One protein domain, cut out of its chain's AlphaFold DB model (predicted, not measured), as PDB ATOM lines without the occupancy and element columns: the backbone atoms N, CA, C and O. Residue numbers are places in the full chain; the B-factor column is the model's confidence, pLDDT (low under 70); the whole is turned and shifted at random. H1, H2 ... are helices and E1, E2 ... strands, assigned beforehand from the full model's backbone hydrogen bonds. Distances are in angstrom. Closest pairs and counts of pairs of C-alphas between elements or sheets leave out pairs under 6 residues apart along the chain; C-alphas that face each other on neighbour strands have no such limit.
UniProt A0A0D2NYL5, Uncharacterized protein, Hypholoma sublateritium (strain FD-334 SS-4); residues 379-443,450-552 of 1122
ATOM      1  N   GLN A 379      86.474  30.890  17.466       88.56
ATOM      2  CA  GLN A 379      87.258  29.736  17.868       88.56
ATOM      3  C   GLN A 379      87.042  29.501  19.363       88.56
ATOM      4  O   GLN A 379      87.444  30.308  20.189       88.56
ATOM      5  N   LEU A 380      86.409  28.383  19.703       88.75
ATOM      6  CA  LEU A 380      86.103  28.077  21.094       88.75
ATOM      7  C   LEU A 380      87.346  27.565  21.828       88.75
ATOM      8  O   LEU A 380      88.196  26.874  21.247       88.75
ATOM      9  N   ALA A 381      87.436  27.886  23.117       85.12
ATOM     10  CA  ALA A 381      88.495  27.427  23.995       85.12
ATOM     11  C   ALA A 381      88.564  25.891  23.987       85.12
ATOM     12  O   ALA A 381      87.566  25.184  24.115       85.12
ATOM     13  N   SER A 382      89.772  25.343  23.844       81.75
ATOM     14  CA  SER A 382      89.977  23.889  23.808       81.75
ATOM     15  C   SER A 382      89.950  23.229  25.189       81.75
ATOM     16  O   SER A 382      90.156  22.022  25.295       81.75
ATOM     17  N   HIS A 383      89.800  24.013  26.249       81.44
ATOM     18  CA  HIS A 383      89.769  23.553  27.627       81.44
ATOM     19  C   HIS A 383      88.438  23.964  28.248       81.44
ATOM     20  O   HIS A 383      87.932  25.040  27.948       81.44
ATOM     21  N   ALA A 384      87.877  23.090  29.085       80.88
ATOM     22  CA  ALA A 384      86.672  23.404  29.841       80.88
ATOM     23  C   ALA A 384      86.892  24.665  30.701       80.88
ATOM     24  O   ALA A 384      88.028  24.875  31.147       80.88
ATOM     25  N   PRO A 385      85.837  25.467  30.948       82.75
ATOM     26  CA  PRO A 385      85.928  26.628  31.821       82.75
ATOM     27  C   PRO A 385      86.444  26.197  33.191       82.75
ATOM     28  O   PRO A 385      86.222  25.058  33.631       82.75
ATOM     29  N   LEU A 386      87.174  27.094  33.849       80.19
ATOM     30  CA  LEU A 386      87.724  26.796  35.156       80.19
ATOM     31  C   LEU A 386      86.581  26.598  36.152       80.19
ATOM     32  O   LEU A 386      85.533  27.240  36.104       80.19
ATOM     33  N   ILE A 387      86.782  25.653  37.065       84.25
ATOM     34  CA  ILE A 387      85.865  25.455  38.180       84.25
ATOM     35  C   ILE A 387      85.965  26.712  39.047       84.25
ATOM     36  O   ILE A 387      87.011  26.958  39.648       84.25
ATOM     37  N   THR A 388      84.893  27.503  39.113       84.75
ATOM     38  CA  THR A 388      84.895  28.764  39.869       84.75
ATOM     39  C   THR A 388      84.935  28.547  41.380       84.75
ATOM     40  O   THR A 388      85.301  29.450  42.131       84.75
ATOM     41  N   CYS A 389      84.614  27.334  41.843       85.25
ATOM     42  CA  CYS A 389      84.656  26.954  43.247       85.25
ATOM     43  C   CYS A 389      85.504  25.700  43.483       85.25
ATOM     44  O   CYS A 389      85.167  24.595  43.064       85.25
ATOM     45  N   ASN A 390      86.591  25.850  44.241       82.50
ATOM     46  CA  ASN A 390      87.476  24.742  44.612       82.50
ATOM     47  C   ASN A 390      86.857  23.749  45.618       82.50
ATOM     48  O   ASN A 390      87.485  22.733  45.921       82.50
ATOM     49  N   LYS A 391      85.657  24.032  46.142       86.50
ATOM     50  CA  LYS A 391      84.926  23.146  47.050       86.50
ATOM     51  C   LYS A 391      84.044  22.167  46.283       86.50
ATOM     52  O   LYS A 391      83.430  22.502  45.267       86.50
ATOM     53  N   PHE A 392      83.957  20.944  46.796       86.75
ATOM     54  CA  PHE A 392      83.004  19.955  46.302       86.75
ATOM     55  C   PHE A 392      81.587  20.307  46.758       86.75
ATOM     56  O   PHE A 392      81.416  21.000  47.757       86.75
ATOM     57  N   GLU A 393      80.569  19.782  46.075       86.00
ATOM     58  CA  GLU A 393      79.167  19.930  46.498       86.00
ATOM     59  C   GLU A 393      78.968  19.579  47.981       86.00
ATOM     60  O   GLU A 393      78.347  20.353  48.703       86.00
ATOM     61  N   SER A 394      79.585  18.486  48.449       85.19
ATOM     62  CA  SER A 394      79.536  18.079  49.859       85.19
ATOM     63  C   SER A 394      80.131  19.124  50.804       85.19
ATOM     64  O   SER A 394      79.654  19.317  51.909       85.19
ATOM     65  N   ASP A 395      81.188  19.816  50.384       85.25
ATOM     66  CA  ASP A 395      81.855  20.799  51.241       85.25
ATOM     67  C   ASP A 395      81.075  22.118  51.270       85.25
ATOM     68  O   ASP A 395      81.119  22.843  52.257       85.25
ATOM     69  N   ILE A 396      80.333  22.431  50.203       84.44
ATOM     70  CA  ILE A 396      79.390  23.552  50.213       84.44
ATOM     71  C   ILE A 396      78.219  23.232  51.141       84.44
ATOM     72  O   ILE A 396      77.813  24.116  51.892       84.44
ATOM     73  N   THR A 397      77.718  21.991  51.134       81.94
ATOM     74  CA  THR A 397      76.680  21.546  52.077       81.94
ATOM     75  C   THR A 397      77.149  21.526  53.521       81.94
ATOM     76  O   THR A 397      76.387  21.941  54.389       81.94
ATOM     77  N   ASP A 398      78.397  21.132  53.770       81.81
ATOM     78  CA  ASP A 398      78.926  20.975  55.126       81.81
ATOM     79  C   ASP A 398      79.416  22.309  55.728       81.81
ATOM     80  O   ASP A 398      79.065  22.645  56.859       81.81
ATOM     81  N   ASP A 399      80.209  23.093  54.985       77.25
ATOM     82  CA  ASP A 399      80.792  24.350  55.485       77.25
ATOM     83  C   ASP A 399      79.862  25.552  55.303       77.25
ATOM     84  O   ASP A 399      80.041  26.592  55.943       77.25
ATOM     85  N   GLY A 400      78.934  25.461  54.347       77.00
ATOM     86  CA  GLY A 400      78.025  26.544  54.013       77.00
ATOM     87  C   GLY A 400      78.705  27.807  53.488       77.00
ATOM     88  O   GLY A 400      78.166  28.891  53.657       77.00
ATOM     89  N   VAL A 401      79.900  27.731  52.893       81.88
ATOM     90  CA  VAL A 401      80.590  28.895  52.299       81.88
ATOM     91  C   VAL A 401      81.221  28.504  50.972       81.88
ATOM     92  O   VAL A 401      82.035  27.580  50.950       81.88
ATOM     93  N   ALA A 402      80.911  29.234  49.899       86.62
ATOM     94  CA  ALA A 402      81.470  29.041  48.563       86.62
ATOM     95  C   ALA A 402      81.794  30.388  47.889       86.62
ATOM     96  O   ALA A 402      80.989  31.315  47.992       86.62
ATOM     97  N   PRO A 403      82.935  30.526  47.192       87.50
ATOM     98  CA  PRO A 403      83.177  31.681  46.337       87.50
ATOM     99  C   PRO A 403      82.163  31.724  45.193       87.50
ATOM    100  O   PRO A 403      81.813  30.687  44.624       87.50
ATOM    101  N   VAL A 404      81.708  32.927  44.855       90.94
ATOM    102  CA  VAL A 404      80.870  33.174  43.680       90.94
ATOM    103  C   VAL A 404      81.619  33.984  42.640       90.94
ATOM    104  O   VAL A 404      82.433  34.846  42.960       90.94
ATOM    105  N   THR A 405      81.303  33.737  41.374       89.12
ATOM    106  CA  THR A 405      81.745  34.580  40.262       89.12
ATOM    107  C   THR A 405      80.554  35.365  39.741       89.12
ATOM    108  O   THR A 405      79.483  34.798  39.533       89.12
ATOM    109  N   ARG A 406      80.718  36.679  39.561       90.12
ATOM    110  CA  ARG A 406      79.666  37.533  38.996       90.12
ATOM    111  C   ARG A 406      79.286  37.036  37.602       90.12
ATOM    112  O   ARG A 406      80.157  36.562  36.874       90.12
ATOM    113  N   ALA A 407      78.012  37.178  37.238       90.56
ATOM    114  CA  ALA A 407      77.483  36.693  35.970       90.56
ATOM    115  C   ALA A 407      78.345  37.042  34.761       90.56
ATOM    116  O   ALA A 407      78.726  36.136  34.036       90.56
ATOM    117  N   ASN A 408      78.726  38.309  34.602       83.56
ATOM    118  CA  ASN A 408      79.492  38.749  33.435       83.56
ATOM    119  C   ASN A 408      80.837  38.017  33.325       83.56
ATOM    120  O   ASN A 408      81.132  37.455  32.281       83.56
ATOM    121  N   SER A 409      81.598  37.924  34.421       85.12
ATOM    122  CA  SER A 409      82.890  37.226  34.436       85.12
ATOM    123  C   SER A 409      82.748  35.716  34.224       85.12
ATOM    124  O   SER A 409      83.562  35.104  33.545       85.12
ATOM    125  N   PHE A 410      81.702  35.099  34.784       90.19
ATOM    126  CA  PHE A 410      81.436  33.675  34.562       90.19
ATOM    127  C   PHE A 410      81.027  33.400  33.113       90.19
ATOM    128  O   PHE A 410      81.538  32.475  32.487       90.19
ATOM    129  N   LEU A 411      80.103  34.200  32.581       89.19
ATOM    130  CA  LEU A 411      79.620  34.066  31.215       89.19
ATOM    131  C   LEU A 411      80.732  34.354  30.212       89.19
ATOM    132  O   LEU A 411      80.777  33.661  29.212       89.19
ATOM    133  N   GLU A 412      81.668  35.263  30.480       84.31
ATOM    134  CA  GLU A 412      82.837  35.490  29.621       84.31
ATOM    135  C   GLU A 412      83.671  34.204  29.435       84.31
ATOM    136  O   GLU A 412      83.934  33.778  28.303       84.31
ATOM    137  N   GLU A 413      84.022  33.525  30.534       86.31
ATOM    138  CA  GLU A 413      84.762  32.255  30.490       86.31
ATOM    139  C   GLU A 413      83.946  31.136  29.828       86.31
ATOM    140  O   GLU A 413      84.465  30.341  29.035       86.31
ATOM    141  N   VAL A 414      82.649  31.059  30.138       89.31
ATOM    142  CA  VAL A 414      81.768  30.025  29.591       89.31
ATOM    143  C   VAL A 414      81.482  30.265  28.112       89.31
ATOM    144  O   VAL A 414      81.479  29.296  27.357       89.31
ATOM    145  N   VAL A 415      81.295  31.505  27.663       87.69
ATOM    146  CA  VAL A 415      81.071  31.876  26.256       87.69
ATOM    147  C   VAL A 415      82.314  31.594  25.427       87.69
ATOM    148  O   VAL A 415      82.201  31.045  24.330       87.69
ATOM    149  N   ALA A 416      83.510  31.850  25.967       85.06
ATOM    150  CA  ALA A 416      84.757  31.463  25.309       85.06
ATOM    151  C   ALA A 416      84.813  29.950  25.022       85.06
ATOM    152  O   ALA A 416      85.350  29.533  23.996       85.06
ATOM    153  N   TYR A 417      84.227  29.114  25.884       87.94
ATOM    154  CA  TYR A 417      84.187  27.660  25.703       87.94
ATOM    155  C   TYR A 417      82.963  27.152  24.921       87.94
ATOM    156  O   TYR A 417      83.082  26.232  24.112       87.94
ATOM    157  N   THR A 418      81.782  27.719  25.156       88.25
ATOM    158  CA  THR A 418      80.495  27.216  24.648       88.25
ATOM    159  C   THR A 418      79.980  27.939  23.409       88.25
ATOM    160  O   THR A 418      79.276  27.326  22.600       88.25
ATOM    161  N   GLY A 419      80.407  29.183  23.205       88.38
ATOM    162  CA  GLY A 419      79.803  30.148  22.295       88.38
ATOM    163  C   GLY A 419      78.841  31.093  23.030       88.38
ATOM    164  O   GLY A 419      78.619  30.926  24.226       88.38
ATOM    165  N   PRO A 420      78.283  32.096  22.332       86.19
ATOM    166  CA  PRO A 420      77.298  33.023  22.877       86.19
ATOM    167  C   PRO A 420      76.134  32.307  23.559       86.19
ATOM    168  O   PRO A 420      75.614  31.307  23.053       86.19
ATOM    169  N   LEU A 421      75.729  32.851  24.701       88.62
ATOM    170  CA  LEU A 421      74.613  32.387  25.513       88.62
ATOM    171  C   LEU A 421      73.564  33.502  25.602       88.62
ATOM    172  O   LEU A 421      73.939  34.676  25.583       88.62
ATOM    173  N   PRO A 422      72.266  33.167  25.704       83.56
ATOM    174  CA  PRO A 422      71.230  34.173  25.885       83.56
ATOM    175  C   PRO A 422      71.485  34.951  27.176       83.56
ATOM    176  O   PRO A 422      71.736  34.350  28.226       83.56
ATOM    177  N   LEU A 423      71.420  36.281  27.097       81.75
ATOM    178  CA  LEU A 423      71.569  37.133  28.267       81.75
ATOM    179  C   LEU A 423      70.367  36.942  29.191       81.75
ATOM    180  O   LEU A 423      69.222  37.011  28.751       81.75
ATOM    181  N   PHE A 424      70.638  36.754  30.477       88.44
ATOM    182  CA  PHE A 424      69.621  36.876  31.508       88.44
ATOM    183  C   PHE A 424      69.786  38.238  32.180       88.44
ATOM    184  O   PHE A 424      70.676  38.417  33.015       88.44
ATOM    185  N   ASN A 425      68.974  39.213  31.771       86.12
ATOM    186  CA  ASN A 425      68.990  40.556  32.337       86.12
ATOM    187  C   ASN A 425      67.613  40.895  32.896       86.12
ATOM    188  O   ASN A 425      66.684  41.185  32.148       86.12
ATOM    189  N   VAL A 426      67.506  40.861  34.219       88.56
ATOM    190  CA  VAL A 426      66.302  41.254  34.943       88.56
ATOM    191  C   VAL A 426      66.672  42.430  35.830       88.56
ATOM    192  O   VAL A 426      67.627  42.364  36.609       88.56
ATOM    193  N   ASN A 427      65.917  43.521  35.703       86.44
ATOM    194  CA  ASN A 427      66.136  44.721  36.503       86.44
ATOM    195  C   ASN A 427      66.101  44.373  38.001       86.44
ATOM    196  O   ASN A 427      65.265  43.592  38.447       86.44
ATOM    197  N   ASN A 428      66.992  44.987  38.784       88.25
ATOM    198  CA  ASN A 428      67.102  44.811  40.241       88.25
ATOM    199  C   ASN A 428      67.587  43.432  40.722       88.25
ATOM    200  O   ASN A 428      67.586  43.174  41.927       88.25
ATOM    201  N   VAL A 429      68.084  42.579  39.824       92.94
ATOM    202  CA  VAL A 429      68.689  41.293  40.182       92.94
ATOM    203  C   VAL A 429      70.135  41.237  39.702       92.94
ATOM    204  O   VAL A 429      70.420  41.415  38.521       92.94
ATOM    205  N   ALA A 430      71.063  40.929  40.608       93.12
ATOM    206  CA  ALA A 430      72.421  40.551  40.237       93.12
ATOM    207  C   ALA A 430      72.565  39.030  40.277       93.12
ATOM    208  O   ALA A 430      72.338  38.394  41.306       93.12
ATOM    209  N   LEU A 431      72.985  38.442  39.159       94.50
ATOM    210  CA  LEU A 431      73.303  37.023  39.096       94.50
ATOM    211  C   LEU A 431      74.778  36.757  39.403       94.50
ATOM    212  O   LEU A 431      75.687  37.481  38.978       94.50
ATOM    213  N   TYR A 432      75.009  35.652  40.097       94.44
ATOM    214  CA  TYR A 432      76.314  35.039  40.261       94.44
ATOM    215  C   TYR A 432      76.217  33.542  39.978       94.44
ATOM    216  O   TYR A 432      75.152  32.942  40.104       94.44
ATOM    217  N   TYR A 433      77.339  32.920  39.641       94.50
ATOM    218  CA  TYR A 433      77.401  31.489  39.374       94.50
ATOM    219  C   TYR A 433      78.474  30.820  40.221       94.50
ATOM    220  O   TYR A 433      79.531  31.390  40.516       94.50
ATOM    221  N   ILE A 434      78.190  29.574  40.589       93.25
ATOM    222  CA  ILE A 434      79.132  28.661  41.230       93.25
ATOM    223  C   ILE A 434      79.163  27.405  40.373       93.25
ATOM    224  O   ILE A 434      78.152  26.723  40.236       93.25
ATOM    225  N   LEU A 435      80.319  27.077  39.815       92.31
ATOM    226  CA  LEU A 435      80.551  25.813  39.136       92.31
ATOM    227  C   LEU A 435      81.522  25.011  40.002       92.31
ATOM    228  O   LEU A 435      82.653  25.445  40.209       92.31
ATOM    229  N   THR A 436      81.061  23.893  40.567       90.12
ATOM    230  CA  THR A 436      81.828  23.086  41.543       90.12
ATOM    231  C   THR A 436      82.544  21.904  40.889       90.12
ATOM    232  O   THR A 436      82.602  21.811  39.672       90.12
ATOM    233  N   ALA A 437      83.105  20.968  41.656       83.69
ATOM    234  CA  ALA A 437      83.531  19.656  41.152       83.69
ATOM    235  C   ALA A 437      82.579  18.547  41.651       83.69
ATOM    236  O   ALA A 437      82.135  18.599  42.798       83.69
ATOM    237  N   LYS A 438      82.308  17.505  40.837       77.94
ATOM    238  CA  LYS A 438      81.324  16.434  41.157       77.94
ATOM    239  C   LYS A 438      81.648  15.564  42.383       77.94
ATOM    240  O   LYS A 438      80.787  14.814  42.827       77.94
ATOM    241  N   GLY A 439      82.868  15.592  42.921       76.31
ATOM    242  CA  GLY A 439      83.191  14.848  44.144       76.31
ATOM    243  C   GLY A 439      84.680  14.601  44.385       76.31
ATOM    244  O   GLY A 439      85.503  14.755  43.488       76.31
ATOM    245  N   LYS A 440      85.000  14.177  45.617       72.88
ATOM    246  CA  LYS A 440      86.368  13.956  46.135       72.88
ATOM    247  C   LYS A 440      87.120  12.797  45.469       72.88
ATOM    248  O   LYS A 440      88.340  12.700  45.601       72.88
ATOM    249  N   SER A 441      86.414  11.900  44.783       70.50
ATOM    250  CA  SER A 441      87.026  10.753  44.114       70.50
ATOM    251  C   SER A 441      87.828  11.224  42.895       70.50
ATOM    252  O   SER A 441      87.241  11.854  42.013       70.50
ATOM    253  N   PRO A 442      89.136  10.915  42.794       62.38
ATOM    254  CA  PRO A 442      89.901  11.226  41.593       62.38
ATOM    255  C   PRO A 442      89.214  10.589  40.373       62.38
ATOM    256  O   PRO A 442      88.692   9.473  40.490       62.38
ATOM    257  N   PRO A 443      89.176  11.278  39.219       59.16
ATOM    258  CA  PRO A 443      88.477  10.789  38.035       59.16
ATOM    259  C   PRO A 443      89.004   9.395  37.669       59.16
ATOM    260  O   PRO A 443      90.166   9.236  37.303       59.16
ATOM    261  N   PRO A 450      85.403  16.106  35.007       52.62
ATOM    262  CA  PRO A 450      84.678  16.383  36.237       52.62
ATOM    263  C   PRO A 450      83.520  17.331  35.918       52.62
ATOM    264  O   PRO A 450      83.732  18.508  35.651       52.62
ATOM    265  N   HIS A 451      82.284  16.834  35.909       61.28
ATOM    266  CA  HIS A 451      81.132  17.721  35.778       61.28
ATOM    267  C   HIS A 451      80.826  18.355  37.121       61.28
ATOM    268  O   HIS A 451      80.280  17.710  38.011       61.28
ATOM    269  N   GLY A 452      81.188  19.621  37.250       75.38
ATOM    270  CA  GLY A 452      80.671  20.461  38.305       75.38
ATOM    271  C   GLY A 452      79.165  20.537  38.325       75.38
ATOM    272  O   GLY A 452      78.518  20.421  37.285       75.38
ATOM    273  N   LYS A 453      78.614  20.758  39.513       89.44
ATOM    274  CA  LYS A 453      77.231  21.185  39.637       89.44
ATOM    275  C   LYS A 453      77.210  22.702  39.481       89.44
ATOM    276  O   LYS A 453      78.030  23.387  40.096       89.44
ATOM    277  N   LEU A 454      76.335  23.202  38.611       93.00
ATOM    278  CA  LEU A 454      76.118  24.634  38.443       93.00
ATOM    279  C   LEU A 454      75.086  25.085  39.475       93.00
ATOM    280  O   LEU A 454      74.009  24.500  39.597       93.00
ATOM    281  N   TYR A 455      75.423  26.132  40.208       94.06
ATOM    282  CA  TYR A 455      74.502  26.850  41.067       94.06
ATOM    283  C   TYR A 455      74.371  28.264  40.527       94.06
ATOM    284  O   TYR A 455      75.371  28.883  40.157       94.06
ATOM    285  N   VAL A 456      73.144  28.768  40.516       95.12
ATOM    286  CA  VAL A 456      72.859  30.168  40.209       95.12
ATOM    287  C   VAL A 456      72.540  30.859  41.517       95.12
ATOM    288  O   VAL A 456      71.691  30.395  42.269       95.12
ATOM    289  N   VAL A 457      73.234  31.944  41.818       94.75
ATOM    290  CA  VAL A 457      72.951  32.774  42.981       94.75
ATOM    291  C   VAL A 457      72.276  34.040  42.494       94.75
ATOM    292  O   VAL A 457      72.874  34.838  41.779       94.75
ATOM    293  N   ILE A 458      71.025  34.210  42.888       94.88
ATOM    294  CA  ILE A 458      70.256  35.428  42.674       94.88
ATOM    295  C   ILE A 458      70.521  36.320  43.870       94.88
ATOM    296  O   ILE A 458      70.255  35.909  44.999       94.88
ATOM    297  N   PHE A 459      71.031  37.520  43.637       93.75
ATOM    298  CA  PHE A 459      71.016  38.588  44.619       93.75
ATOM    299  C   PHE A 459      69.939  39.586  44.243       93.75
ATOM    300  O   PHE A 459      70.013  40.232  43.196       93.75
ATOM    301  N   ASP A 460      68.941  39.682  45.102       93.12
ATOM    302  CA  ASP A 460      67.861  40.632  44.955       93.12
ATOM    303  C   ASP A 460      68.264  41.953  45.610       93.12
ATOM    304  O   ASP A 460      68.463  42.014  46.826       93.12
ATOM    305  N   HIS A 461      68.393  43.009  44.806       88.69
ATOM    306  CA  HIS A 461      68.740  44.328  45.322       88.69
ATOM    307  C   HIS A 461      67.628  44.933  46.187       88.69
ATOM    308  O   HIS A 461      67.946  45.724  47.073       88.69
ATOM    309  N   LYS A 462      66.360  44.551  45.972       85.81
ATOM    310  CA  LYS A 462      65.221  45.057  46.752       85.81
ATOM    311  C   LYS A 462      65.173  44.434  48.139       85.81
ATOM    312  O   LYS A 462      64.994  45.131  49.127       85.81
ATOM    313  N   GLU A 463      65.328  43.114  48.227       84.81
ATOM    314  CA  GLU A 463      65.273  42.419  49.522       84.81
ATOM    315  C   GLU A 463      66.633  42.333  50.225       84.81
ATOM    316  O   GLU A 463      66.690  41.908  51.379       84.81
ATOM    317  N   GLN A 464      67.730  42.704  49.551       88.19
ATOM    318  CA  GLN A 464      69.106  42.509  50.032       88.19
ATOM    319  C   GLN A 464      69.363  41.053  50.468       88.19
ATOM    320  O   GLN A 464      70.205  40.772  51.326       88.19
ATOM    321  N   THR A 465      68.631  40.100  49.880       88.38
ATOM    322  CA  THR A 465      68.796  38.671  50.146       88.38
ATOM    323  C   THR A 465      69.388  37.971  48.938       88.38
ATOM    324  O   THR A 465      69.165  38.356  47.788       88.38
ATOM    325  N   SER A 466      70.165  36.919  49.197       90.81
ATOM    326  CA  SER A 466      70.653  36.047  48.140       90.81
ATOM    327  C   SER A 466      70.021  34.664  48.226       90.81
ATOM    328  O   SER A 466      69.935  34.040  49.289       90.81
ATOM    329  N   ARG A 467      69.606  34.126  47.084       91.69
ATOM    330  CA  ARG A 467      69.087  32.763  46.957       91.69
ATOM    331  C   ARG A 467      70.011  31.961  46.064       91.69
ATOM    332  O   ARG A 467      70.376  32.420  44.990       91.69
ATOM    333  N   VAL A 468      70.369  30.759  46.497       92.62
ATOM    334  CA  VAL A 468      71.127  29.808  45.682       92.62
ATOM    335  C   VAL A 468      70.153  28.807  45.091       92.62
ATOM    336  O   VAL A 468      69.418  28.147  45.821       92.62
ATOM    337  N   LEU A 469      70.160  28.680  43.774       93.00
ATOM    338  CA  LEU A 469      69.328  27.767  43.016       93.00
ATOM    339  C   LEU A 469      70.197  26.678  42.417       93.00
ATOM    340  O   LEU A 469      71.261  26.936  41.853       93.00
ATOM    341  N   CYS A 470      69.729  25.445  42.546       91.50
ATOM    342  CA  CYS A 470      70.418  24.289  42.009       91.50
ATOM    343  C   CYS A 470      69.417  23.252  41.514       91.50
ATOM    344  O   CYS A 470      68.483  22.895  42.231       91.50
ATOM    345  N   LYS A 471      69.614  22.749  40.297       91.19
ATOM    346  CA  LYS A 471      68.795  21.667  39.746       91.19
ATOM    347  C   LYS A 471      69.370  20.321  40.202       91.19
ATOM    348  O   LYS A 471      70.585  20.120  40.166       91.19
ATOM    349  N   GLN A 472      68.521  19.414  40.687       85.94
ATOM    350  CA  GLN A 472      68.944  18.037  40.977       85.94
ATOM    351  C   GLN A 472      68.980  17.221  39.679       85.94
ATOM    352  O   GLN A 472      68.172  17.481  38.792       85.94
ATOM    353  N   ASP A 473      69.883  16.233  39.587       80.25
ATOM    354  CA  ASP A 473      70.159  15.460  38.357       80.25
ATOM    355  C   ASP A 473      68.885  14.851  37.708       80.25
ATOM    356  O   ASP A 473      68.851  14.693  36.490       80.25
ATOM    357  N   ASP A 474      67.820  14.602  38.485       78.62
ATOM    358  CA  ASP A 474      66.563  13.985  38.024       78.62
ATOM    359  C   ASP A 474      65.321  14.909  38.077       78.62
ATOM    360  O   ASP A 474      64.205  14.458  37.805       78.62
ATOM    361  N   GLN A 475      65.461  16.190  38.445       79.12
ATOM    362  CA  GLN A 475      64.315  17.091  38.649       79.12
ATOM    363  C   GLN A 475      64.291  18.246  37.646       79.12
ATOM    364  O   GLN A 475      65.307  18.879  37.376       79.12
ATOM    365  N   SER A 476      63.102  18.572  37.130       83.75
ATOM    366  CA  SER A 476      62.892  19.770  36.305       83.75
ATOM    367  C   SER A 476      62.921  21.066  37.121       83.75
ATOM    368  O   SER A 476      63.138  22.127  36.549       83.75
ATOM    369  N   THR A 477      62.736  20.986  38.440       87.88
ATOM    370  CA  THR A 477      62.595  22.139  39.336       87.88
ATOM    371  C   THR A 477      63.881  22.461  40.092       87.88
ATOM    372  O   THR A 477      64.606  21.559  40.520       87.88
ATOM    373  N   PHE A 478      64.129  23.749  40.335       90.69
ATOM    374  CA  PHE A 478      65.217  24.196  41.201       90.69
ATOM    375  C   PHE A 478      64.946  23.874  42.676       90.69
ATOM    376  O   PHE A 478      63.869  24.138  43.207       90.69
ATOM    377  N   SER A 479      65.968  23.363  43.360       89.19
ATOM    378  CA  SER A 479      66.082  23.462  44.814       89.19
ATOM    379  C   SER A 479      66.578  24.867  45.158       89.19
ATOM    380  O   SER A 479      67.602  25.299  44.627       89.19
ATOM    381  N   ILE A 480      65.840  25.578  46.011       88.12
ATOM    382  CA  ILE A 480      66.135  26.959  46.405       88.12
ATOM    383  C   ILE A 480      66.647  26.956  47.842       88.12
ATOM    384  O   ILE A 480      65.977  26.451  48.743       88.12
ATOM    385  N   TYR A 481      67.810  27.564  48.051       87.00
ATOM    386  CA  TYR A 481      68.448  27.708  49.353       87.00
ATOM    387  C   TYR A 481      68.597  29.185  49.701       87.00
ATOM    388  O   TYR A 481      68.956  30.007  48.856       87.00
ATOM    389  N   ILE A 482      68.337  29.531  50.959       83.56
ATOM    390  CA  ILE A 482      68.560  30.887  51.464       83.56
ATOM    391  C   ILE A 482      70.047  31.054  51.777       83.56
ATOM    392  O   ILE A 482      70.673  30.193  52.398       83.56
ATOM    393  N   SER A 483      70.623  32.168  51.344       84.19
ATOM    394  CA  SER A 483      72.032  32.482  51.558       84.19
ATOM    395  C   SER A 483      72.220  33.955  51.900       84.19
ATOM    396  O   SER A 483      71.306  34.761  51.740       84.19
ATOM    397  N   ALA A 484      73.412  34.293  52.378       84.31
ATOM    398  CA  ALA A 484      73.864  35.671  52.480       84.31
ATOM    399  C   ALA A 484      75.174  35.819  51.697       84.31
ATOM    400  O   ALA A 484      76.067  34.972  51.808       84.31
ATOM    401  N   LEU A 485      75.288  36.882  50.902       83.56
ATOM    402  CA  LEU A 485      76.550  37.292  50.295       83.56
ATOM    403  C   LEU A 485      77.390  37.999  51.359       83.56
ATOM    404  O   LEU A 485      76.954  38.983  51.950       83.56
ATOM    405  N   GLU A 486      78.593  37.493  51.614       82.38
ATOM    406  CA  GLU A 486      79.531  38.072  52.571       82.38
ATOM    407  C   GLU A 486      80.837  38.443  51.843       82.38
ATOM    408  O   GLU A 486      81.481  37.576  51.237       82.38
ATOM    409  N   PRO A 487      81.274  39.715  51.889       76.25
ATOM    410  CA  PRO A 487      82.569  40.092  51.345       76.25
ATOM    411  C   PRO A 487      83.686  39.440  52.165       76.25
ATOM    412  O   PRO A 487      83.670  39.432  53.400       76.25
ATOM    413  N   VAL A 488      84.689  38.895  51.481       71.19
ATOM    414  CA  VAL A 488      85.848  38.293  52.140       71.19
ATOM    415  C   VAL A 488      86.843  39.389  52.489       71.19
ATOM    416  O   VAL A 488      87.424  40.016  51.606       71.19
ATOM    417  N   LEU A 489      87.091  39.593  53.782       67.25
ATOM    418  CA  LEU A 489      88.136  40.502  54.256       67.25
ATOM    419  C   LEU A 489      89.495  40.140  53.627       67.25
ATOM    420  O   LEU A 489      90.059  39.085  53.910       67.25
ATOM    421  N   GLY A 490      90.012  41.030  52.775       65.69
ATOM    422  CA  GLY A 490      91.318  40.891  52.119       65.69
ATOM    423  C   GLY A 490      91.321  40.173  50.763       65.69
ATOM    424  O   GLY A 490      92.402  39.942  50.227       65.69
ATOM    425  N   SER A 491      90.159  39.838  50.191       64.81
ATOM    426  CA  SER A 491      90.043  39.299  48.829       64.81
ATOM    427  C   SER A 491      89.062  40.130  48.002       64.81
ATOM    428  O   SER A 491      88.066  40.622  48.522       64.81
ATOM    429  N   THR A 492      89.327  40.271  46.702       61.56
ATOM    430  CA  THR A 492      88.376  40.852  45.740       61.56
ATOM    431  C   THR A 492      87.242  39.885  45.384       61.56
ATOM    432  O   THR A 492      86.271  40.287  44.748       61.56
ATOM    433  N   ALA A 493      87.346  38.616  45.793       62.84
ATOM    434  CA  ALA A 493      86.300  37.622  45.599       62.84
ATOM    435  C   ALA A 493      85.180  37.789  46.637       62.84
ATOM    436  O   ALA A 493      85.429  37.836  47.845       62.84
ATOM    437  N   ILE A 494      83.936  37.829  46.159       73.12
ATOM    438  CA  ILE A 494      82.744  37.772  47.006       73.12
ATOM    439  C   ILE A 494      82.476  36.296  47.319       73.12
ATOM    440  O   ILE A 494      82.449  35.458  46.415       73.12
ATOM    441  N   ASN A 495      82.278  35.963  48.595       74.00
ATOM    442  CA  ASN A 495      81.847  34.628  48.990       74.00
ATOM    443  C   ASN A 495      80.349  34.646  49.294       74.00
ATOM    444  O   ASN A 495      79.813  35.599  49.850       74.00
ATOM    445  N   VAL A 496      79.665  33.555  48.979       72.06
ATOM    446  CA  VAL A 496      78.327  33.281  49.498       72.06
ATOM    447  C   VAL A 496      78.461  32.365  50.696       72.06
ATOM    448  O   VAL A 496      79.001  31.262  50.583       72.06
ATOM    449  N   ARG A 497      77.915  32.789  51.837       73.50
ATOM    450  CA  ARG A 497      77.636  31.890  52.953       73.50
ATOM    451  C   ARG A 497      76.255  31.265  52.735       73.50
ATOM    452  O   ARG A 497      75.219  31.881  52.993       73.50
ATOM    453  N   VAL A 498      76.232  30.041  52.217       67.69
ATOM    454  CA  VAL A 498      75.027  29.224  52.060       67.69
ATOM    455  C   VAL A 498      74.698  28.550  53.393       67.69
ATOM    456  O   VAL A 498      75.365  27.607  53.802       67.69
ATOM    457  N   LYS A 499      73.641  28.978  54.087       64.06
ATOM    458  CA  LYS A 499      73.133  28.213  55.235       64.06
ATOM    459  C   LYS A 499      72.213  27.108  54.726       64.06
ATOM    460  O   LYS A 499      71.007  27.300  54.600       64.06
ATOM    461  N   LEU A 500      72.791  25.945  54.440       61.28
ATOM    462  CA  LEU A 500      72.057  24.731  54.078       61.28
ATOM    463  C   LEU A 500      71.437  24.113  55.342       61.28
ATOM    464  O   LEU A 500      71.937  23.138  55.884       61.28
ATOM    465  N   SER A 501      70.373  24.725  55.867       55.53
ATOM    466  CA  SER A 501      69.566  24.088  56.913       55.53
ATOM    467  C   SER A 501      68.715  22.982  56.282       55.53
ATOM    468  O   SER A 501      67.978  23.256  55.332       55.53
ATOM    469  N   GLU A 502      68.785  21.753  56.807       55.41
ATOM    470  CA  GLU A 502      67.964  20.611  56.359       55.41
ATOM    471  C   GLU A 502      66.447  20.888  56.463       55.41
ATOM    472  O   GLU A 502      65.655  20.278  55.748       55.41
ATOM    473  N   GLU A 503      66.031  21.859  57.287       51.44
ATOM    474  CA  GLU A 503      64.631  22.289  57.440       51.44
ATOM    475  C   GLU A 503      64.186  23.344  56.398       51.44
ATOM    476  O   GLU A 503      63.025  23.749  56.375       51.44
ATOM    477  N   GLY A 504      65.093  23.810  55.528       49.56
ATOM    478  CA  GLY A 504      64.952  25.049  54.753       49.56
ATOM    479  C   GLY A 504      64.730  24.912  53.245       49.56
ATOM    480  O   GLY A 504      65.000  25.879  52.532       49.56
ATOM    481  N   ILE A 505      64.246  23.772  52.729       57.47
ATOM    482  CA  ILE A 505      63.734  23.714  51.345       57.47
ATOM    483  C   ILE A 505      62.425  24.503  51.319       57.47
ATOM    484  O   ILE A 505      61.330  23.964  51.489       57.47
ATOM    485  N   THR A 506      62.531  25.817  51.164       56.38
ATOM    486  CA  THR A 506      61.353  26.656  51.006       56.38
ATOM    487  C   THR A 506      60.696  26.316  49.680       56.38
ATOM    488  O   THR A 506      61.355  26.345  48.639       56.38
ATOM    489  N   ALA A 507      59.394  26.017  49.703       60.81
ATOM    490  CA  ALA A 507      58.628  25.924  48.469       60.81
ATOM    491  C   ALA A 507      58.834  27.223  47.653       60.81
ATOM    492  O   ALA A 507      58.858  28.304  48.260       60.81
ATOM    493  N   PRO A 508      58.947  27.147  46.310       59.66
ATOM    494  CA  PRO A 508      59.223  28.302  45.440       59.66
ATOM    495  C   PRO A 508      58.335  29.524  45.718       59.66
ATOM    496  O   PRO A 508      58.764  30.664  45.599       59.66
ATOM    497  N   LYS A 509      57.120  29.279  46.221       64.50
ATOM    498  CA  LYS A 509      56.073  30.263  46.529       64.50
ATOM    499  C   LYS A 509      56.376  31.260  47.658       64.50
ATOM    500  O   LYS A 509      55.511  32.065  47.977       64.50
ATOM    501  N   THR A 510      57.521  31.173  48.332       70.44
ATOM    502  CA  THR A 510      57.784  31.974  49.548       70.44
ATOM    503  C   THR A 510      58.513  33.294  49.302       70.44
ATOM    504  O   THR A 510      58.469  34.157  50.172       70.44
ATOM    505  N   HIS A 511      59.164  33.471  48.151       79.62
ATOM    506  CA  HIS A 511      59.869  34.697  47.766       79.62
ATOM    507  C   HIS A 511      59.303  35.193  46.442       79.62
ATOM    508  O   HIS A 511      59.059  34.368  45.568       79.62
ATOM    509  N   PHE A 512      59.100  36.502  46.273       84.50
ATOM    510  CA  PHE A 512      58.374  37.024  45.109       84.50
ATOM    511  C   PHE A 512      59.064  36.670  43.781       84.50
ATOM    512  O   PHE A 512      58.397  36.124  42.914       84.50
ATOM    513  N   LEU A 513      60.396  36.820  43.666       85.06
ATOM    514  CA  LEU A 513      61.129  36.406  42.454       85.06
ATOM    515  C   LEU A 513      61.014  34.906  42.150       85.06
ATOM    516  O   LEU A 513      60.861  34.523  41.002       85.06
ATOM    517  N   THR A 514      61.076  34.029  43.161       86.94
ATOM    518  CA  THR A 514      60.974  32.577  42.920       86.94
ATOM    519  C   THR A 514      59.530  32.081  42.838       86.94
ATOM    520  O   THR A 514      59.296  30.920  42.499       86.94
ATOM    521  N   ALA A 515      58.570  32.930  43.211       86.62
ATOM    522  CA  ALA A 515      57.142  32.698  43.068       86.62
ATOM    523  C   ALA A 515      56.624  33.186  41.708       86.62
ATOM    524  O   ALA A 515      55.616  32.658  41.241       86.62
ATOM    525  N   ASP A 516      57.312  34.151  41.092       91.56
ATOM    526  CA  ASP A 516      57.085  34.576  39.719       91.56
ATOM    527  C   ASP A 516      57.481  33.451  38.753       91.56
ATOM    528  O   ASP A 516      58.648  33.076  38.616       91.56
ATOM    529  N   ALA A 517      56.465  32.881  38.108       89.75
ATOM    530  CA  ALA A 517      56.642  31.803  37.154       89.75
ATOM    531  C   ALA A 517      57.391  32.269  35.899       89.75
ATOM    532  O   ALA A 517      58.225  31.516  35.412       89.75
ATOM    533  N   GLY A 518      57.161  33.499  35.421       92.50
ATOM    534  CA  GLY A 518      57.815  34.024  34.219       92.50
ATOM    535  C   GLY A 518      59.318  34.174  34.427       92.50
ATOM    536  O   GLY A 518      60.111  33.602  33.679       92.50
ATOM    537  N   PHE A 519      59.711  34.831  35.523       93.38
ATOM    538  CA  PHE A 519      61.116  34.947  35.920       93.38
ATOM    539  C   PHE A 519      61.794  33.576  36.076       93.38
ATOM    540  O   PHE A 519      62.902  33.352  35.583       93.38
ATOM    541  N   MET A 520      61.138  32.636  36.766       93.56
ATOM    542  CA  MET A 520      61.696  31.302  36.991       93.56
ATOM    543  C   MET A 520      61.780  30.474  35.707       93.56
ATOM    544  O   MET A 520      62.730  29.702  35.566       93.56
ATOM    545  N   ASP A 521      60.840  30.626  34.777       92.94
ATOM    546  CA  ASP A 521      60.861  29.956  33.477       92.94
ATOM    547  C   ASP A 521      62.007  30.490  32.608       92.94
ATOM    548  O   ASP A 521      62.782  29.695  32.069       92.94
ATOM    549  N   GLU A 522      62.206  31.811  32.553       93.00
ATOM    550  CA  GLU A 522      63.350  32.432  31.872       93.00
ATOM    551  C   GLU A 522      64.687  31.994  32.485       93.00
ATOM    552  O   GLU A 522      65.625  31.631  31.770       93.00
ATOM    553  N   LEU A 523      64.775  31.959  33.819       94.31
ATOM    554  CA  LEU A 523      65.986  31.541  34.521       94.31
ATOM    555  C   LEU A 523      66.276  30.054  34.299       94.31
ATOM    556  O   LEU A 523      67.433  29.657  34.137       94.31
ATOM    557  N   THR A 524      65.228  29.227  34.278       93.62
ATOM    558  CA  THR A 524      65.329  27.796  33.971       93.62
ATOM    559  C   THR A 524      65.812  27.596  32.543       93.62
ATOM    560  O   THR A 524      66.741  26.817  32.335       93.62
ATOM    561  N   ALA A 525      65.249  28.326  31.576       93.06
ATOM    562  CA  ALA A 525      65.678  28.279  30.183       93.06
ATOM    563  C   ALA A 525      67.149  28.696  30.035       93.06
ATOM    564  O   ALA A 525      67.921  28.002  29.377       93.06
ATOM    565  N   HIS A 526      67.564  29.771  30.709       93.69
ATOM    566  CA  HIS A 526      68.950  30.231  30.712       93.69
ATOM    567  C   HIS A 526      69.911  29.200  31.336       93.69
ATOM    568  O   HIS A 526      70.950  28.881  30.755       93.69
ATOM    569  N   TYR A 527      69.557  28.620  32.488       94.19
ATOM    570  CA  TYR A 527      70.340  27.561  33.134       94.19
ATOM    571  C   TYR A 527      70.459  26.311  32.255       94.19
ATOM    572  O   TYR A 527      71.557  25.779  32.070       94.19
ATOM    573  N   ASP A 528      69.336  25.835  31.717       92.75
ATOM    574  CA  ASP A 528      69.297  24.640  30.880       92.75
ATOM    575  C   ASP A 528      70.083  24.858  29.582       92.75
ATOM    576  O   ASP A 528      70.772  23.938  29.139       92.75
ATOM    577  N   GLU A 529      70.077  26.071  29.021       92.62
ATOM    578  CA  GLU A 529      70.896  26.424  27.861       92.62
ATOM    579  C   GLU A 529      72.397  26.406  28.191       92.62
ATOM    580  O   GLU A 529      73.165  25.777  27.459       92.62
ATOM    581  N   ILE A 530      72.829  26.981  29.326       92.56
ATOM    582  CA  ILE A 530      74.231  26.892  29.784       92.56
ATOM    583  C   ILE A 530      74.662  25.425  29.896       92.56
ATOM    584  O   ILE A 530      75.694  25.019  29.351       92.56
ATOM    585  N   ILE A 531      73.870  24.602  30.589       91.50
ATOM    586  CA  ILE A 531      74.186  23.185  30.800       91.50
ATOM    587  C   ILE A 531      74.185  22.413  29.477       91.50
ATOM    588  O   ILE A 531      75.111  21.639  29.219       91.50
ATOM    589  N   SER A 532      73.186  22.637  28.625       90.06
ATOM    590  CA  SER A 532      73.067  22.026  27.300       90.06
ATOM    591  C   SER A 532      74.282  22.346  26.432       90.06
ATOM    592  O   SER A 532      74.881  21.441  25.848       90.06
ATOM    593  N   GLN A 533      74.724  23.604  26.402       89.19
ATOM    594  CA  GLN A 533      75.876  24.026  25.608       89.19
ATOM    595  C   GLN A 533      77.199  23.473  26.157       89.19
ATOM    596  O   GLN A 533      78.022  22.965  25.384       89.19
ATOM    597  N   LEU A 534      77.378  23.450  27.485       88.44
ATOM    598  CA  LEU A 534      78.519  22.791  28.136       88.44
ATOM    599  C   LEU A 534      78.584  21.293  27.785       88.44
ATOM    600  O   LEU A 534      79.661  20.754  27.499       88.44
ATOM    601  N   GLN A 535      77.435  20.610  27.764       86.25
ATOM    602  CA  GLN A 535      77.330  19.198  27.384       86.25
ATOM    603  C   GLN A 535      77.536  18.975  25.882       86.25
ATOM    604  O   GLN A 535      78.203  18.018  25.484       86.25
ATOM    605  N   LYS A 536      77.010  19.855  25.029       86.75
ATOM    606  CA  LYS A 536      77.164  19.778  23.575       86.75
ATOM    607  C   LYS A 536      78.626  19.928  23.172       86.75
ATOM    608  O   LYS A 536      79.115  19.126  22.373       86.75
ATOM    609  N   GLN A 537      79.359  20.874  23.763       82.19
ATOM    610  CA  GLN A 537      80.778  21.061  23.453       82.19
ATOM    611  C   GLN A 537      81.658  19.877  23.827       82.19
ATOM    612  O   GLN A 537      82.593  19.552  23.095       82.19
ATOM    613  N   LYS A 538      81.306  19.143  24.885       76.62
ATOM    614  CA  LYS A 538      81.968  17.877  25.224       76.62
ATOM    615  C   LYS A 538      82.009  16.912  24.037       76.62
ATOM    616  O   LYS A 538      83.023  16.257  23.821       76.62
ATOM    617  N   SER A 539      80.930  16.840  23.258       79.00
ATOM    618  CA  SER A 539      80.870  15.976  22.073       79.00
ATOM    619  C   SER A 539      81.673  16.518  20.880       79.00
ATOM    620  O   SER A 539      82.093  15.744  20.021       79.00
ATOM    621  N   ASN A 540      81.935  17.830  20.844       80.62
ATOM    622  CA  ASN A 540      82.618  18.512  19.744       80.62
ATOM    623  C   ASN A 540      84.122  18.724  19.978       80.62
ATOM    624  O   ASN A 540      84.841  18.973  19.012       80.62
ATOM    625  N   LEU A 541      84.620  18.596  21.213       74.44
ATOM    626  CA  LEU A 541      86.040  18.764  21.574       74.44
ATOM    627  C   LEU A 541      86.999  17.875  20.760       74.44
ATOM    628  O   LEU A 541      88.148  18.249  20.532       74.44
ATOM    629  N   GLU A 542      86.527  16.742  20.234       71.00
ATOM    630  CA  GLU A 542      87.307  15.888  19.324       71.00
ATOM    631  C   GLU A 542      87.533  16.517  17.932       71.00
ATOM    632  O   GLU A 542      88.400  16.082  17.171       71.00
ATOM    633  N   ARG A 543      86.772  17.557  17.573       69.56
ATOM    634  CA  ARG A 543      86.781  18.224  16.267       69.56
ATOM    635  C   ARG A 543      86.748  19.742  16.448       69.56
ATOM    636  O   ARG A 543      85.706  20.319  16.178       69.56
ATOM    637  N   LYS A 544      87.858  20.363  16.891       77.00
ATOM    638  CA  LYS A 544      88.087  21.836  16.942       77.00
ATOM    639  C   LYS A 544      86.804  22.645  16.704       77.00
ATOM    640  O   LYS A 544      86.493  22.972  15.557       77.00
ATOM    641  N   ALA A 545      86.021  22.832  17.760       77.69
ATOM    642  CA  ALA A 545      84.686  23.385  17.633       77.69
ATOM    643  C   ALA A 545      84.758  24.864  17.229       77.69
ATOM    644  O   ALA A 545      85.536  25.634  17.788       77.69
ATOM    645  N   PHE A 546      83.937  25.242  16.255       82.00
ATOM    646  CA  PHE A 546      83.728  26.631  15.864       82.00
ATOM    647  C   PHE A 546      82.273  26.970  16.136       82.00
ATOM    648  O   PHE A 546      81.378  26.234  15.705       82.00
ATOM    649  N   PHE A 547      82.035  28.074  16.832       82.31
ATOM    650  CA  PHE A 547      80.710  28.667  16.875       82.31
ATOM    651  C   PHE A 547      80.569  29.598  15.669       82.31
ATOM    652  O   PHE A 547      81.375  30.506  15.493       82.31
ATOM    653  N   GLY A 548      79.585  29.332  14.812       82.50
ATOM    654  CA  GLY A 548      79.323  30.116  13.610       82.50
ATOM    655  C   GLY A 548      78.007  30.871  13.732       82.50
ATOM    656  O   GLY A 548      76.956  30.241  13.615       82.50
ATOM    657  N   LYS A 549      78.045  32.198  13.898       86.94
ATOM    658  CA  LYS A 549      76.848  33.046  13.785       86.94
ATOM    659  C   LYS A 549      76.799  33.682  12.410       86.94
ATOM    660  O   LYS A 549      77.760  34.305  11.963       86.94
ATOM    661  N   THR A 550      75.675  33.503  11.726       84.94
ATOM    662  CA  THR A 550      75.429  34.185  10.455       84.94
ATOM    663  C   THR A 550      74.789  35.527  10.753       84.94
ATOM    664  O   THR A 550      73.728  35.584  11.367       84.94
ATOM    665  N   TRP A 551      75.432  36.601  10.325       83.75
ATOM    666  CA  TRP A 551      74.878  37.937  10.433       83.75
ATOM    667  C   TRP A 551      73.931  38.188   9.266       83.75
ATOM    668  O   TRP A 551      74.357  38.305   8.111       83.75
ATOM    669  N   ALA A 552      72.636  38.227   9.581       74.50
ATOM    670  CA  ALA A 552      71.630  38.744   8.672       74.50
ATOM    671  C   ALA A 552      71.900  40.243   8.486       74.50
ATOM    672  O   ALA A 552      71.966  40.996   9.453       74.50
TER     673      ALA A 552
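What this domain is: This is residues 379 to 443 and 450 to 552 of the 1122 residues of an uncharacterized protein of Hypholoma sublateritium (strain FD-334 SS-4) (UniProt A0A0D2NYL5). One strongly twisted sheet of six strands is curled like part of a barrel and folded back on itself, with E1 and E6 facing E4, E3 and E2 across the hinge strand E5. Short H1 covers E6, H2 is on the opposite face beside edge strand E2, and long H4 grazes the sheet before its later residues meet the end of H2; E7 lies far out beyond these two helices. The 168 printed residues hold four named helices and seven named strands, in the order H1 E1 H2 E2 E3 E4 E5 E6 H3 H4 E7. The sheet's order is E1 E6 E5 E4 E3 E2, all antiparallel, and the class is mixed, helices and strands. The whole is compact, with a radius of gyration of the C-alphas of 16.3 A and spans of 47 by 42 by 37 A.

Where its parts are: In the sheet, E1 is residues 401 to 403, E6 494 to 498, E5 478 to 487 (25.6 A), E4 465 to 471 (19.9 A), E3 454 to 460 (19.1 A) and E2 429 to 435 (19.5 A). H1, residues 393 to 399, begins at C-alpha 393 (79.167, 19.930, 46.498). H2 is residues 407 to 418 (15.1 A), H3 512 to 515 and H4 517 to 540 (34.0 A). E7, residues 546 to 551, ends at C-alpha 551 (74.878, 37.937, 10.433).

How they stand to each other: E3, E4, E5 and E6 form a meander, each strand the antiparallel neighbour of the one before, with three hairpins. N 457 and O 432 are 2.8 A apart between E3 and E2, N 469 and O 456 2.7 A between E4 and E3, and N 481 and O 468 2.8 A between E5 and E4. E5 bends by 57 degrees at residue 482; between E6 and E5, N 486 and O 495 are within hydrogen-bond range at 2.9 A, and between E1 and E6, N 496 and O 402 are within hydrogen-bond range at 2.8 A. H1 lies over E6 at a height over the sheet of 8.9 A and runs across the strands, at 81 degrees to E6 on the local plane. H2 lies over none of the strands. Its residues 417 to 418 touch H4, closest at the C-alphas of Thr 418 and Gln 533, 5.7 A, at 36 degrees, only just a steep tilt, the same way. H3 grazes the sheet and only just touches H4, only at the corner, with 3 pairs of C-alphas within 8 A. E7 pairs with no named strand and is apart from H4. Every O i to N i+4 pair is within hydrogen-bond range in H1 and H2, and 19 of 20 in H4; H3 is too short for such a pair.

The domain as a whole: The C-alphas farthest apart, Glu 503 and Ala 552, are 51.9 A from each other. Residues 444 to 449 are not printed; C-alphas 443 and 450 are 7.0 A apart across this cut, in the link from E2 to E3. The link from E6 to H3 is long. Mean pLDDT of the printed part is 82.6; it is under 70 at residues 442 to 443, 450 to 451, 489 to 493, 498 to 509 and 543.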